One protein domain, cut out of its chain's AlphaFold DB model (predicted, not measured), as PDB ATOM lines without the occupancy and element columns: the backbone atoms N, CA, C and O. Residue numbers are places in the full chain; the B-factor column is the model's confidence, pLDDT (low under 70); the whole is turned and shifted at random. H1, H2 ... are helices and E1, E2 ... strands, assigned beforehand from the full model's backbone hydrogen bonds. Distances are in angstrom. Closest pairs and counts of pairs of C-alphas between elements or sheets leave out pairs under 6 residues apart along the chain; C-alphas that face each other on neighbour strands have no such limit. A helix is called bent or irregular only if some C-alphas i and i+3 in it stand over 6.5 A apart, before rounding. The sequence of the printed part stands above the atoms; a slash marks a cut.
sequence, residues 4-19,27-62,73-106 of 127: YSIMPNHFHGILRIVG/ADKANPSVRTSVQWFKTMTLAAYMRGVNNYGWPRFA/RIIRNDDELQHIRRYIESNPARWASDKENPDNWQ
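What this domain is: This is residues 4 to 19, 27 to 62 and 73 to 106 of the 127 residues of the protein "Y1_Tnp domain-containing protein" of Syntrophotalea acetylenica (UniProt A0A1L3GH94). Picture two long helices, H1 and H2, running in roughly the same direction on opposite sides of a small two-stranded hairpin, E1 and E2; H2 is near the hairpin, while H1 is set off across an open gap. The result is a loose, flat row of helix, hairpin and helix, with residues 39 to 48 of H1 standing free and a kink in H2 near residue 91. The printed part has 86 residues with two named strands and two named helices, in the order E1, E2, H1, H2; the strands make one antiparallel sheet of order E1 - E2, and the class is mostly helix. The radius of gyration of the C-alphas is 16.7 A, which is loose, and the C-alphas span 43 by 40 by 21 A along their three main axes.

Where its parts are: Begin at the first printed residue, Tyr 4, whose C-alpha stands at (45.238, 24.888, 49.049). From there E1, residues 4 to 6, runs 6.9 A to C-alpha 6. After residues 7 to 10 you reach E2, residues 11 to 14, which runs 10.3 A from C-alpha 11 to C-alpha 14. Pass on through residues 15 to 19 and across the first cut to residue 27. Find C-alpha 34 at (59.542, 21.554, 54.712): here H1 begins, the longest helix by residues, and its residues 34 to 56 run 31.7 A to C-alpha 56 at (31.576, 8.615, 62.338). Beyond the second cut, H2 covers residues 78 to 97 and spans 27.1 A, ending at C-alpha 97, (40.682, 16.698, 31.389). H2 is irregular, with C-alphas 93 and 96 standing 7.4 A apart, and it has a kink of 67 degrees near residue 91.

How they stand to each other: Look first at the sheet, where E1 and E2 form a hairpin joined by a tight link of 4 residues. The two strands are antiparallel neighbours, with 178 degrees between their N-to-C directions. The C-alphas of Tyr 4 and Gly 13 face each other at 4.0 A, and those of Ile 6 and Phe 11 at 4.9 A. Check the backbone here: N 5 and O 12 are within hydrogen-bond range at 2.8 A, and so are N 12 and O 5 at 3.0 A. Now move to H2, where residues 81 to 92 make the pairs of C-alphas within 10 A of the sheet, 13 with E1 and 11 with E2. The closest C-alphas of E1 and H2 are those of Ser 5 and Ile 88, 6.1 A apart. For E2 and H2 they are those of His 12 and Ile 88, at 7.3 A. H1 is apart from E1, and H1 and H2 are apart too. In H1 each O i to N i+4 pair is within hydrogen-bond range; in H2 it is 12 of 16.

The domain as a whole: The two C-alphas farthest apart are those of Ala 27 and Gln 106, at 51.9 A. The printed part has two cuts. Residues 20 to 26 are not printed, and C-alphas 19 and 27 are 15.6 A apart across that cut; residues 63 to 72 are not printed either, and C-alphas 62 and 73 are 29.3 A apart. The links from E2 to H1 and from H1 to H2 each cross a cut. In the B-factor column, the mean pLDDT of the printed part is 72.4, and 37 residues are under 70. Look for these low values at residues 4 to 10, 13, 15, 17 to 19, 27 to 32, 87 to 88 and 90 to 106. H1 has a mean of 85, against 61 for E1.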
ATOM      1  N   TYR A   4      45.250  26.355  49.146       64.44
ATOM      2  CA  TYR A   4      45.238  24.888  49.049       64.44
ATOM      3  C   TYR A   4      44.041  24.341  48.253       64.44
ATOM      4  O   TYR A   4      42.956  24.909  48.283       64.44
ATOM      5  N   SER A   5      44.233  23.206  47.575       53.31
ATOM      6  CA  SER A   5      43.192  22.448  46.874       53.31
ATOM      7  C   SER A   5      43.271  20.963  47.231       53.31
ATOM      8  O   SER A   5      44.357  20.380  47.333       53.31
ATOM      9  N   ILE A   6      42.099  20.370  47.456       64.06
ATOM     10  CA  ILE A   6      41.913  18.963  47.806       64.06
ATOM     11  C   ILE A   6      41.207  18.295  46.629       64.06
ATOM     12  O   ILE A   6      40.062  18.623  46.325       64.06
ATOM     13  N   MET A   7      41.880  17.341  45.993       64.50
ATOM     14  CA  MET A   7      41.307  16.468  44.968       64.50
ATOM     15  C   MET A   7      41.274  15.018  45.466       64.50
ATOM     16  O   MET A   7      41.996  14.687  46.411       64.50
ATOM     17  N   PRO A   8      40.466  14.129  44.849       56.28
ATOM     18  CA  PRO A   8      40.297  12.752  45.319       56.28
ATOM     19  C   PRO A   8      41.604  11.955  45.438       56.28
ATOM     20  O   PRO A   8      41.690  11.051  46.265       56.28
ATOM     21  N   ASN A   9      42.625  12.290  44.642       61.88
ATOM     22  CA  ASN A   9      43.912  11.591  44.632       61.88
ATOM     23  C   ASN A   9      45.102  12.408  45.178       61.88
ATOM     24  O   ASN A   9      46.136  11.808  45.473       61.88
ATOM     25  N   HIS A  10      45.006  13.736  45.329       66.62
ATOM     26  CA  HIS A  10      46.140  14.544  45.790       66.62
ATOM     27  C   HIS A  10      45.750  15.866  46.465       66.62
ATOM     28  O   HIS A  10      44.679  16.433  46.253       66.62
ATOM     29  N   PHE A  11      46.669  16.360  47.295       72.62
ATOM     30  CA  PHE A  11      46.587  17.648  47.976       72.62
ATOM     31  C   PHE A  11      47.660  18.579  47.411       72.62
ATOM     32  O   PHE A  11      48.849  18.248  47.462       72.62
ATOM     33  N   HIS A  12      47.254  19.748  46.924       71.75
ATOM     34  CA  HIS A  12      48.167  20.833  46.575       71.75
ATOM     35  C   HIS A  12      48.007  21.972  47.571       71.75
ATOM     36  O   HIS A  12      46.893  22.391  47.864       71.75
ATOM     37  N   GLY A  13      49.117  22.509  48.070       68.75
ATOM     38  CA  GLY A  13      49.092  23.675  48.942       68.75
ATOM     39  C   GLY A  13      50.371  24.486  48.833       68.75
ATOM     40  O   GLY A  13      51.454  23.929  48.645       68.75
ATOM     41  N   ILE A  14      50.244  25.804  48.959       73.75
ATOM     42  CA  ILE A  14      51.379  26.724  49.013       73.75
ATOM     43  C   ILE A  14      51.733  26.959  50.483       73.75
ATOM     44  O   ILE A  14      50.958  27.536  51.257       73.75
ATOM     45  N   LEU A  15      52.925  26.509  50.873       69.50
ATOM     46  CA  LEU A  15      53.462  26.723  52.211       69.50
ATOM     47  C   LEU A  15      54.406  27.929  52.212       69.50
ATOM     48  O   LEU A  15      55.543  27.838  51.756       69.50
ATOM     49  N   ARG A  16      53.957  29.045  52.787       70.12
ATOM     50  CA  ARG A  16      54.836  30.160  53.151       70.12
ATOM     51  C   ARG A  16      55.457  29.892  54.516       70.12
ATOM     52  O   ARG A  16      54.757  29.876  55.527       70.12
ATOM     53  N   ILE A  17      56.768  29.678  54.536       62.78
ATOM     54  CA  ILE A  17      57.558  29.584  55.766       62.78
ATOM     55  C   ILE A  17      58.093  30.987  56.056       62.78
ATOM     56  O   ILE A  17      59.093  31.408  55.482       62.78
ATOM     57  N   VAL A  18      57.390  31.734  56.904       57.59
ATOM     58  CA  VAL A  18      57.898  32.986  57.481       57.59
ATOM     59  C   VAL A  18      58.757  32.626  58.690       57.59
ATOM     60  O   VAL A  18      58.347  31.797  59.503       57.59
ATOM     61  N   GLY A  19      59.968  33.188  58.764       49.84
ATOM     62  CA  GLY A  19      60.867  32.991  59.902       49.84
ATOM     63  C   GLY A  19      60.139  33.305  61.207       49.84
ATOM     64  O   GLY A  19      59.399  34.284  61.272       49.84
ATOM     65  N   ALA A  27      64.195  26.249  73.104       44.75
ATOM     66  CA  ALA A  27      65.145  25.189  72.746       44.75
ATOM     67  C   ALA A  27      65.279  24.825  71.251       44.75
ATOM     68  O   ALA A  27      64.421  24.148  70.696       44.75
ATOM     69  N   ASP A  28      66.400  25.212  70.631       46.12
ATOM     70  CA  ASP A  28      67.017  24.555  69.461       46.12
ATOM     71  C   ASP A  28      66.107  24.182  68.276       46.12
ATOM     72  O   ASP A  28      66.396  23.264  67.504       46.12
ATOM     73  N   LYS A  29      65.007  24.909  68.066       49.97
ATOM     74  CA  LYS A  29      64.177  24.741  66.876       49.97
ATOM     75  C   LYS A  29      64.771  25.551  65.738       49.97
ATOM     76  O   LYS A  29      64.359  26.676  65.469       49.97
ATOM     77  N   ALA A  30      65.729  24.936  65.044       54.56
ATOM     78  CA  ALA A  30      65.981  25.254  63.645       54.56
ATOM     79  C   ALA A  30      64.631  25.413  62.924       54.56
ATOM     80  O   ALA A  30      63.697  24.652  63.202       54.56
ATOM     81  N   ASN A  31      64.522  26.408  62.035       57.78
ATOM     82  CA  ASN A  31      63.316  26.635  61.235       57.78
ATOM     83  C   ASN A  31      62.782  25.283  60.738       57.78
ATOM     84  O   ASN A  31      63.560  24.524  60.144       57.78
ATOM     85  N   PRO A  32      61.513  24.931  61.029       66.06
ATOM     86  CA  PRO A  32      61.002  23.610  60.711       66.06
ATOM     87  C   PRO A  32      61.180  23.378  59.215       66.06
ATOM     88  O   PRO A  32      60.678  24.139  58.388       66.06
ATOM     89  N   SER A  33      61.955  22.348  58.877       78.75
ATOM     90  CA  SER A  33      62.178  21.992  57.480       78.75
ATOM     91  C   SER A  33      60.837  21.680  56.813       78.75
ATOM     92  O   SER A  33      59.925  21.161  57.466       78.75
ATOM     93  N   VAL A  34      60.731  21.924  55.503       78.38
ATOM     94  CA  VAL A  34      59.542  21.554  54.712       78.38
ATOM     95  C   VAL A  34      59.168  20.092  54.967       78.38
ATOM     96  O   VAL A  34      58.002  19.771  55.191       78.38
ATOM     97  N   ARG A  35      60.173  19.212  55.053       79.00
ATOM     98  CA  ARG A  35      60.003  17.800  55.402       79.00
ATOM     99  C   ARG A  35      59.285  17.606  56.737       79.00
ATOM    100  O   ARG A  35      58.347  16.817  56.802       79.00
ATOM    101  N   THR A  36      59.706  18.310  57.786       79.69
ATOM    102  CA  THR A  36      59.091  18.223  59.119       79.69
ATOM    103  C   THR A  36      57.637  18.688  59.079       79.69
ATOM    104  O   THR A  36      56.763  18.018  59.632       79.69
ATOM    105  N   SER A  37      57.353  19.786  58.376       81.75
ATOM    106  CA  SER A  37      55.992  20.308  58.211       81.75
ATOM    107  C   SER A  37      55.090  19.328  57.457       81.75
ATOM    108  O   SER A  37      53.980  19.041  57.910       81.75
ATOM    109  N   VAL A  38      55.572  18.753  56.351       80.56
ATOM    110  CA  VAL A  38      54.829  17.751  55.569       80.56
ATOM    111  C   VAL A  38      54.610  16.472  56.379       80.56
ATOM    112  O   VAL A  38      53.514  15.910  56.363       80.56
ATOM    113  N   GLN A  39      55.618  16.013  57.121       82.50
ATOM    114  CA  GLN A  39      55.500  14.833  57.976       82.50
ATOM    115  C   GLN A  39      54.449  15.039  59.072       82.50
ATOM    116  O   GLN A  39      53.605  14.163  59.292       82.50
ATOM    117  N   TRP A  40      54.471  16.197  59.733       83.44
ATOM    118  CA  TRP A  40      53.484  16.541  60.750       83.44
ATOM    119  C   TRP A  40      52.075  16.608  60.150       83.44
ATOM    120  O   TRP A  40      51.156  15.984  60.678       83.44
ATOM    121  N   PHE A  41      51.920  17.257  58.992       83.69
ATOM    122  CA  PHE A  41      50.645  17.339  58.276       83.69
ATOM    123  C   PHE A  41      50.077  15.956  57.921       83.69
ATOM    124  O   PHE A  41      48.924  15.659  58.250       83.69
ATOM    125  N   LYS A  42      50.885  15.073  57.313       83.12
ATOM    126  CA  LYS A  42      50.469  13.697  56.974       83.12
ATOM    127  C   LYS A  42      50.046  12.911  58.219       83.12
ATOM    128  O   LYS A  42      49.064  12.176  58.178       83.12
ATOM    129  N   THR A  43      50.756  13.097  59.331       84.69
ATOM    130  CA  THR A  43      50.446  12.435  60.609       84.69
ATOM    131  C   THR A  43      49.123  12.924  61.196       84.69
ATOM    132  O   THR A  43      48.273  12.118  61.573       84.69
ATOM    133  N   MET A  44      48.923  14.241  61.256       83.88
ATOM    134  CA  MET A  44      47.725  14.844  61.847       83.88
ATOM    135  C   MET A  44      46.459  14.529  61.056       83.88
ATOM    136  O   MET A  44      45.442  14.156  61.645       83.88
ATOM    137  N   THR A  45      46.528  14.626  59.730       84.69
ATOM    138  CA  THR A  45      45.398  14.309  58.844       84.69
ATOM    139  C   THR A  45      45.027  12.831  58.912       84.69
ATOM    140  O   THR A  45      43.847  12.509  59.035       84.69
ATOM    141  N   LEU A  46      46.013  11.930  58.946       85.88
ATOM    142  CA  LEU A  46      45.775  10.500  59.145       85.88
ATOM    143  C   LEU A  46      45.099  10.217  60.492       85.88
ATOM    144  O   LEU A  46      44.127   9.467  60.545       85.88
ATOM    145  N   ALA A  47      45.575  10.830  61.577       85.75
ATOM    146  CA  ALA A  47      44.977  10.650  62.897       85.75
ATOM    147  C   ALA A  47      43.526  11.163  62.942       85.75
ATOM    148  O   ALA A  47      42.657  10.505  63.514       85.75
ATOM    149  N   ALA A  48      43.249  12.312  62.319       86.06
ATOM    150  CA  ALA A  48      41.892  12.837  62.188       86.06
ATOM    151  C   ALA A  48      40.993  11.899  61.374       86.06
ATOM    152  O   ALA A  48      39.875  11.618  61.799       86.06
ATOM    153  N   TYR A  49      41.504  11.353  60.269       85.81
ATOM    154  CA  TYR A  49      40.779  10.390  59.450       85.81
ATOM    155  C   TYR A  49      40.460   9.102  60.213       85.81
ATOM    156  O   TYR A  49      39.326   8.636  60.187       85.81
ATOM    157  N   MET A  50      41.425   8.553  60.956       85.38
ATOM    158  CA  MET A  50      41.209   7.361  61.786       85.38
ATOM    159  C   MET A  50      40.145   7.594  62.867       85.38
ATOM    160  O   MET A  50      39.322   6.716  63.121       85.38
ATOM    161  N   ARG A  51      40.105   8.789  63.476       89.06
ATOM    162  CA  ARG A  51      38.995   9.175  64.368       89.06
ATOM    163  C   ARG A  51      37.665   9.234  63.615       89.06
ATOM    164  O   ARG A  51      36.664   8.763  64.135       89.06
ATOM    165  N   GLY A  52      37.681   9.761  62.393       89.06
ATOM    166  CA  GLY A  52      36.592   9.713  61.415       89.06
ATOM    167  C   GLY A  52      35.983   8.321  61.250       89.06
ATOM    168  O   GLY A  52      34.791   8.111  61.463       89.06
ATOM    169  N   VAL A  53      36.843   7.352  60.940       88.69
ATOM    170  CA  VAL A  53      36.485   5.936  60.771       88.69
ATOM    171  C   VAL A  53      35.870   5.360  62.046       88.69
ATOM    172  O   VAL A  53      34.836   4.701  61.979       88.69
ATOM    173  N   ASN A  54      36.487   5.608  63.203       86.31
ATOM    174  CA  ASN A  54      36.057   5.001  64.464       86.31
ATOM    175  C   ASN A  54      34.773   5.622  65.031       86.31
ATOM    176  O   ASN A  54      33.972   4.906  65.621       86.31
ATOM    177  N   ASN A  55      34.578   6.931  64.858       92.81
ATOM    178  CA  ASN A  55      33.508   7.669  65.537       92.81
ATOM    179  C   ASN A  55      32.330   8.017  64.618       92.81
ATOM    180  O   ASN A  55      31.224   8.216  65.108       92.81
ATOM    181  N   TYR A  56      32.560   8.116  63.306       89.44
ATOM    182  CA  TYR A  56      31.576   8.615  62.338       89.44
ATOM    183  C   TYR A  56      31.331   7.643  61.175       89.44
ATOM    184  O   TYR A  56      30.628   7.987  60.228       89.44
ATOM    185  N   GLY A  57      31.910   6.436  61.223       87.25
ATOM    186  CA  GLY A  57      31.664   5.384  60.235       87.25
ATOM    187  C   GLY A  57      32.248   5.663  58.848       87.25
ATOM    188  O   GLY A  57      31.721   5.164  57.857       87.25
ATOM    189  N   TRP A  58      33.314   6.465  58.748       87.44
ATOM    190  CA  TRP A  58      33.978   6.702  57.461       87.44
ATOM    191  C   TRP A  58      34.542   5.403  56.867       87.44
ATOM    192  O   TRP A  58      34.984   4.524  57.618       87.44
ATOM    193  N   PRO A  59      34.561   5.270  55.525       83.75
ATOM    194  CA  PRO A  59      35.115   4.093  54.872       83.75
ATOM    195  C   PRO A  59      36.586   3.909  55.252       83.75
ATOM    196  O   PRO A  59      37.354   4.863  55.350       83.75
ATOM    197  N   ARG A  60      36.997   2.659  55.470       83.31
ATOM    198  CA  ARG A  60      38.412   2.337  55.682       83.31
ATOM    199  C   ARG A  60      39.139   2.352  54.344       83.31
ATOM    200  O   ARG A  60      38.600   1.894  53.342       83.31
ATOM    201  N   PHE A  61      40.380   2.824  54.340       80.00
ATOM    202  CA  PHE A  61      41.271   2.694  53.190       80.00
ATOM    203  C   PHE A  61      42.181   1.473  53.372       80.00
ATOM    204  O   PHE A  61      42.610   1.164  54.487       80.00
ATOM    205  N   ALA A  62      42.491   0.779  52.279       72.81
ATOM    206  CA  ALA A  62      43.462  -0.308  52.286       72.81
ATOM    207  C   ALA A  62      44.888   0.266  52.204       72.81
ATOM    208  O   ALA A  62      45.194   1.107  51.360       72.81
ATOM    209  N   ARG A  73      58.290  22.370  45.309       78.56
ATOM    210  CA  ARG A  73      58.880  23.345  44.393       78.56
ATOM    211  C   ARG A  73      59.022  24.681  45.112       78.56
ATOM    212  O   ARG A  73      58.051  25.195  45.657       78.56
ATOM    213  N   ILE A  74      60.238  25.229  45.126       79.19
ATOM    214  CA  ILE A  74      60.521  26.537  45.729       79.19
ATOM    215  C   ILE A  74      60.085  27.619  44.744       79.19
ATOM    216  O   ILE A  74      60.687  27.747  43.682       79.19
ATOM    217  N   ILE A  75      59.078  28.399  45.128       77.06
ATOM    218  CA  ILE A  75      58.585  29.544  44.361       77.06
ATOM    219  C   ILE A  75      59.465  30.747  44.686       77.06
ATOM    220  O   ILE A  75      59.587  31.114  45.857       77.06
ATOM    221  N   ARG A  76      60.111  31.334  43.676       78.31
ATOM    222  CA  ARG A  76      61.097  32.418  43.890       78.31
ATOM    223  C   ARG A  76      60.669  33.772  43.344       78.31
ATOM    224  O   ARG A  76      61.304  34.768  43.674       78.31
ATOM    225  N   ASN A  77      59.639  33.810  42.505       77.38
ATOM    226  CA  ASN A  77      59.144  35.035  41.892       77.38
ATOM    227  C   ASN A  77      57.611  35.117  41.989       77.38
ATOM    228  O   ASN A  77      56.920  34.105  42.127       77.38
ATOM    229  N   ASP A  78      57.093  36.343  41.951       76.69
ATOM    230  CA  ASP A  78      55.657  36.597  42.089       76.69
ATOM    231  C   ASP A  78      54.852  36.105  40.879       76.69
ATOM    232  O   ASP A  78      53.699  35.702  41.035       76.69
ATOM    233  N   ASP A  79      55.456  36.054  39.689       79.62
ATOM    234  CA  ASP A  79      54.803  35.531  38.483       79.62
ATOM    235  C   ASP A  79      54.509  34.027  38.597       79.62
ATOM    236  O   ASP A  79      53.415  33.571  38.256       79.62
ATOM    237  N   GLU A  80      55.453  33.248  39.130       71.69
ATOM    238  CA  GLU A  80      55.303  31.823  39.432       71.69
ATOM    239  C   GLU A  80      54.291  31.614  40.557       71.69
ATOM    240  O   GLU A  80      53.453  30.716  40.461       71.69
ATOM    241  N   LEU A  81      54.294  32.477  41.580       75.88
ATOM    242  CA  LEU A  81      53.288  32.440  42.642       75.88
ATOM    243  C   LEU A  81      51.878  32.648  42.079       75.88
ATOM    244  O   LEU A  81      50.966  31.882  42.392       75.88
ATOM    245  N   GLN A  82      51.694  33.657  41.227       75.38
ATOM    246  CA  GLN A  82      50.412  33.905  40.571       75.38
ATOM    247  C   GLN A  82      50.017  32.766  39.631       75.38
ATOM    248  O   GLN A  82      48.840  32.415  39.554       75.38
ATOM    249  N   HIS A  83      50.976  32.169  38.921       75.06
ATOM    250  CA  HIS A  83      50.708  31.022  38.060       75.06
ATOM    251  C   HIS A  83      50.209  29.824  38.873       75.06
ATOM    252  O   HIS A  83      49.214  29.207  38.497       75.06
ATOM    253  N   ILE A  84      50.852  29.522  40.002       75.00
ATOM    254  CA  ILE A  84      50.463  28.407  40.871       75.00
ATOM    255  C   ILE A  84      49.113  28.682  41.538       75.00
ATOM    256  O   ILE A  84      48.295  27.770  41.603       75.00
ATOM    257  N   ARG A  85      48.824  29.921  41.955       74.25
ATOM    258  CA  ARG A  85      47.488  30.308  42.448       74.25
ATOM    259  C   ARG A  85      46.406  30.071  41.399       74.25
ATOM    260  O   ARG A  85      45.477  29.313  41.652       74.25
ATOM    261  N   ARG A  86      46.595  30.600  40.183       74.12
ATOM    262  CA  ARG A  86      45.669  30.372  39.057       74.12
ATOM    263  C   ARG A  86      45.498  28.887  38.747       74.12
ATOM    264  O   ARG A  86      44.402  28.445  38.409       74.12
ATOM    265  N   TYR A  87      46.572  28.107  38.841       66.12
ATOM    266  CA  TYR A  87      46.509  26.662  38.663       66.12
ATOM    267  C   TYR A  87      45.661  26.003  39.756       66.12
ATOM    268  O   TYR A  87      44.741  25.268  39.422       66.12
ATOM    269  N   ILE A  88      45.900  26.311  41.035       69.06
ATOM    270  CA  ILE A  88      45.140  25.767  42.174       69.06
ATOM    271  C   ILE A  88      43.647  26.112  42.065       69.06
ATOM    272  O   ILE A  88      42.812  25.228  42.250       69.06
ATOM    273  N   GLU A  89      43.320  27.356  41.713       71.06
ATOM    274  CA  GLU A  89      41.941  27.837  41.545       71.06
ATOM    275  C   GLU A  89      41.231  27.199  40.344       71.06
ATOM    276  O   GLU A  89      40.051  26.866  40.421       71.06
ATOM    277  N   SER A  90      41.936  27.015  39.222       68.12
ATOM    278  CA  SER A  90      41.343  26.461  37.995       68.12
ATOM    279  C   SER A  90      41.327  24.933  37.948       68.12
ATOM    280  O   SER A  90      40.611  24.362  37.122       68.12
ATOM    281  N   ASN A  91      42.071  24.255  38.828       64.06
ATOM    282  CA  ASN A  91      42.192  22.799  38.808       64.06
ATOM    283  C   ASN A  91      40.855  22.056  38.997       64.06
ATOM    284  O   ASN A  91      40.578  21.157  38.206       64.06
ATOM    285  N   PRO A  92      39.953  22.449  39.923       66.25
ATOM    286  CA  PRO A  92      38.658  21.779  40.063       66.25
ATOM    287  C   PRO A  92      37.852  21.741  38.755       66.25
ATOM    288  O   PRO A  92      37.208  20.740  38.454       66.25
ATOM    289  N   ALA A  93      37.932  22.802  37.944       65.62
ATOM    290  CA  ALA A  93      37.241  22.892  36.659       65.62
ATOM    291  C   ALA A  93      37.948  22.123  35.527       65.62
ATOM    292  O   ALA A  93      37.318  21.772  34.532       65.62
ATOM    293  N   ARG A  94      39.256  21.865  35.657       64.88
ATOM    294  CA  ARG A  94      40.083  21.205  34.628       64.88
ATOM    295  C   ARG A  94      40.381  19.739  34.941       64.88
ATOM    296  O   ARG A  94      40.844  19.026  34.050       64.88
ATOM    297  N   TRP A  95      40.025  19.283  36.143       66.25
ATOM    298  CA  TRP A  95      40.246  17.934  36.660       66.25
ATOM    299  C   TRP A  95      39.805  16.824  35.699       66.25
ATOM    300  O   TRP A  95      40.556  15.892  35.430       66.25
ATOM    301  N   ALA A  96      38.614  16.944  35.105       64.50
ATOM    302  CA  ALA A  96      38.086  15.947  34.169       64.50
ATOM    303  C   ALA A  96      38.977  15.739  32.927       64.50
ATOM    304  O   ALA A  96      38.972  14.665  32.339       64.50
ATOM    305  N   SER A  97      39.768  16.742  32.541       64.50
ATOM    306  CA  SER A  97      40.682  16.698  31.389       64.50
ATOM    307  C   SER A  97      42.157  16.542  31.770       64.50
ATOM    308  O   SER A  97      43.022  16.551  30.893       64.50
ATOM    309  N   ASP A  98      42.460  16.445  33.065       65.69
ATOM    310  CA  ASP A  98      43.833  16.422  33.553       65.69
ATOM    311  C   ASP A  98      44.496  15.058  33.301       65.69
ATOM    312  O   ASP A  98      43.852  14.012  33.387       65.69
ATOM    313  N   LYS A  99      45.792  15.056  32.978       63.53
ATOM    314  CA  LYS A  99      46.560  13.824  32.731       63.53
ATOM    315  C   LYS A  99      46.798  13.018  34.008       63.53
ATOM    316  O   LYS A  99      46.967  11.806  33.925       63.53
ATOM    317  N   GLU A 100      46.805  13.684  35.158       63.97
ATOM    318  CA  GLU A 100      46.944  13.083  36.486       63.97
ATOM    319  C   GLU A 100      45.589  12.640  37.062       63.97
ATOM    320  O   GLU A 100      45.522  12.143  38.193       63.97
ATOM    321  N   ASN A 101      44.496  12.805  36.304       65.12
ATOM    322  CA  ASN A 101      43.212  12.217  36.649       65.12
ATOM    323  C   ASN A 101      43.273  10.693  36.439       65.12
ATOM    324  O   ASN A 101      43.503  10.253  35.309       65.12
ATOM    325  N   PRO A 102      43.043   9.874  37.487       64.44
ATOM    326  CA  PRO A 102      43.022   8.418  37.365       64.44
ATOM    327  C   PRO A 102      42.035   7.913  36.307       64.44
ATOM    328  O   PRO A 102      42.316   6.909  35.659       64.44
ATOM    329  N   ASP A 103      40.934   8.635  36.076       66.44
ATOM    330  CA  ASP A 103      39.933   8.298  35.057       66.44
ATOM    331  C   ASP A 103      40.475   8.472  33.624       66.44
ATOM    332  O   ASP A 103      39.995   7.833  32.688       66.44
ATOM    333  N   ASN A 104      41.513   9.298  33.455       64.06
ATOM    334  CA  ASN A 104      42.189   9.548  32.180       64.06
ATOM    335  C   ASN A 104      43.424   8.659  31.972       64.06
ATOM    336  O   ASN A 104      44.024   8.678  30.889       64.06
ATOM    337  N   TRP A 105      43.813   7.855  32.969       54.09
ATOM    338  CA  TRP A 105      44.882   6.876  32.807       54.09
ATOM    339  C   TRP A 105      44.388   5.734  31.911       54.09
ATOM    340  O   TRP A 105      43.725   4.796  32.352       54.09
ATOM    341  N   GLN A 106      44.757   5.765  30.628       50.47
ATOM    342  CA  GLN A 106      44.651   4.576  29.786       50.47
ATOM    343  C   GLN A 106      45.611   3.521  30.338       50.47
ATOM    344  O   GLN A 106      46.827   3.706  30.282       50.47
TER     345      GLN A 106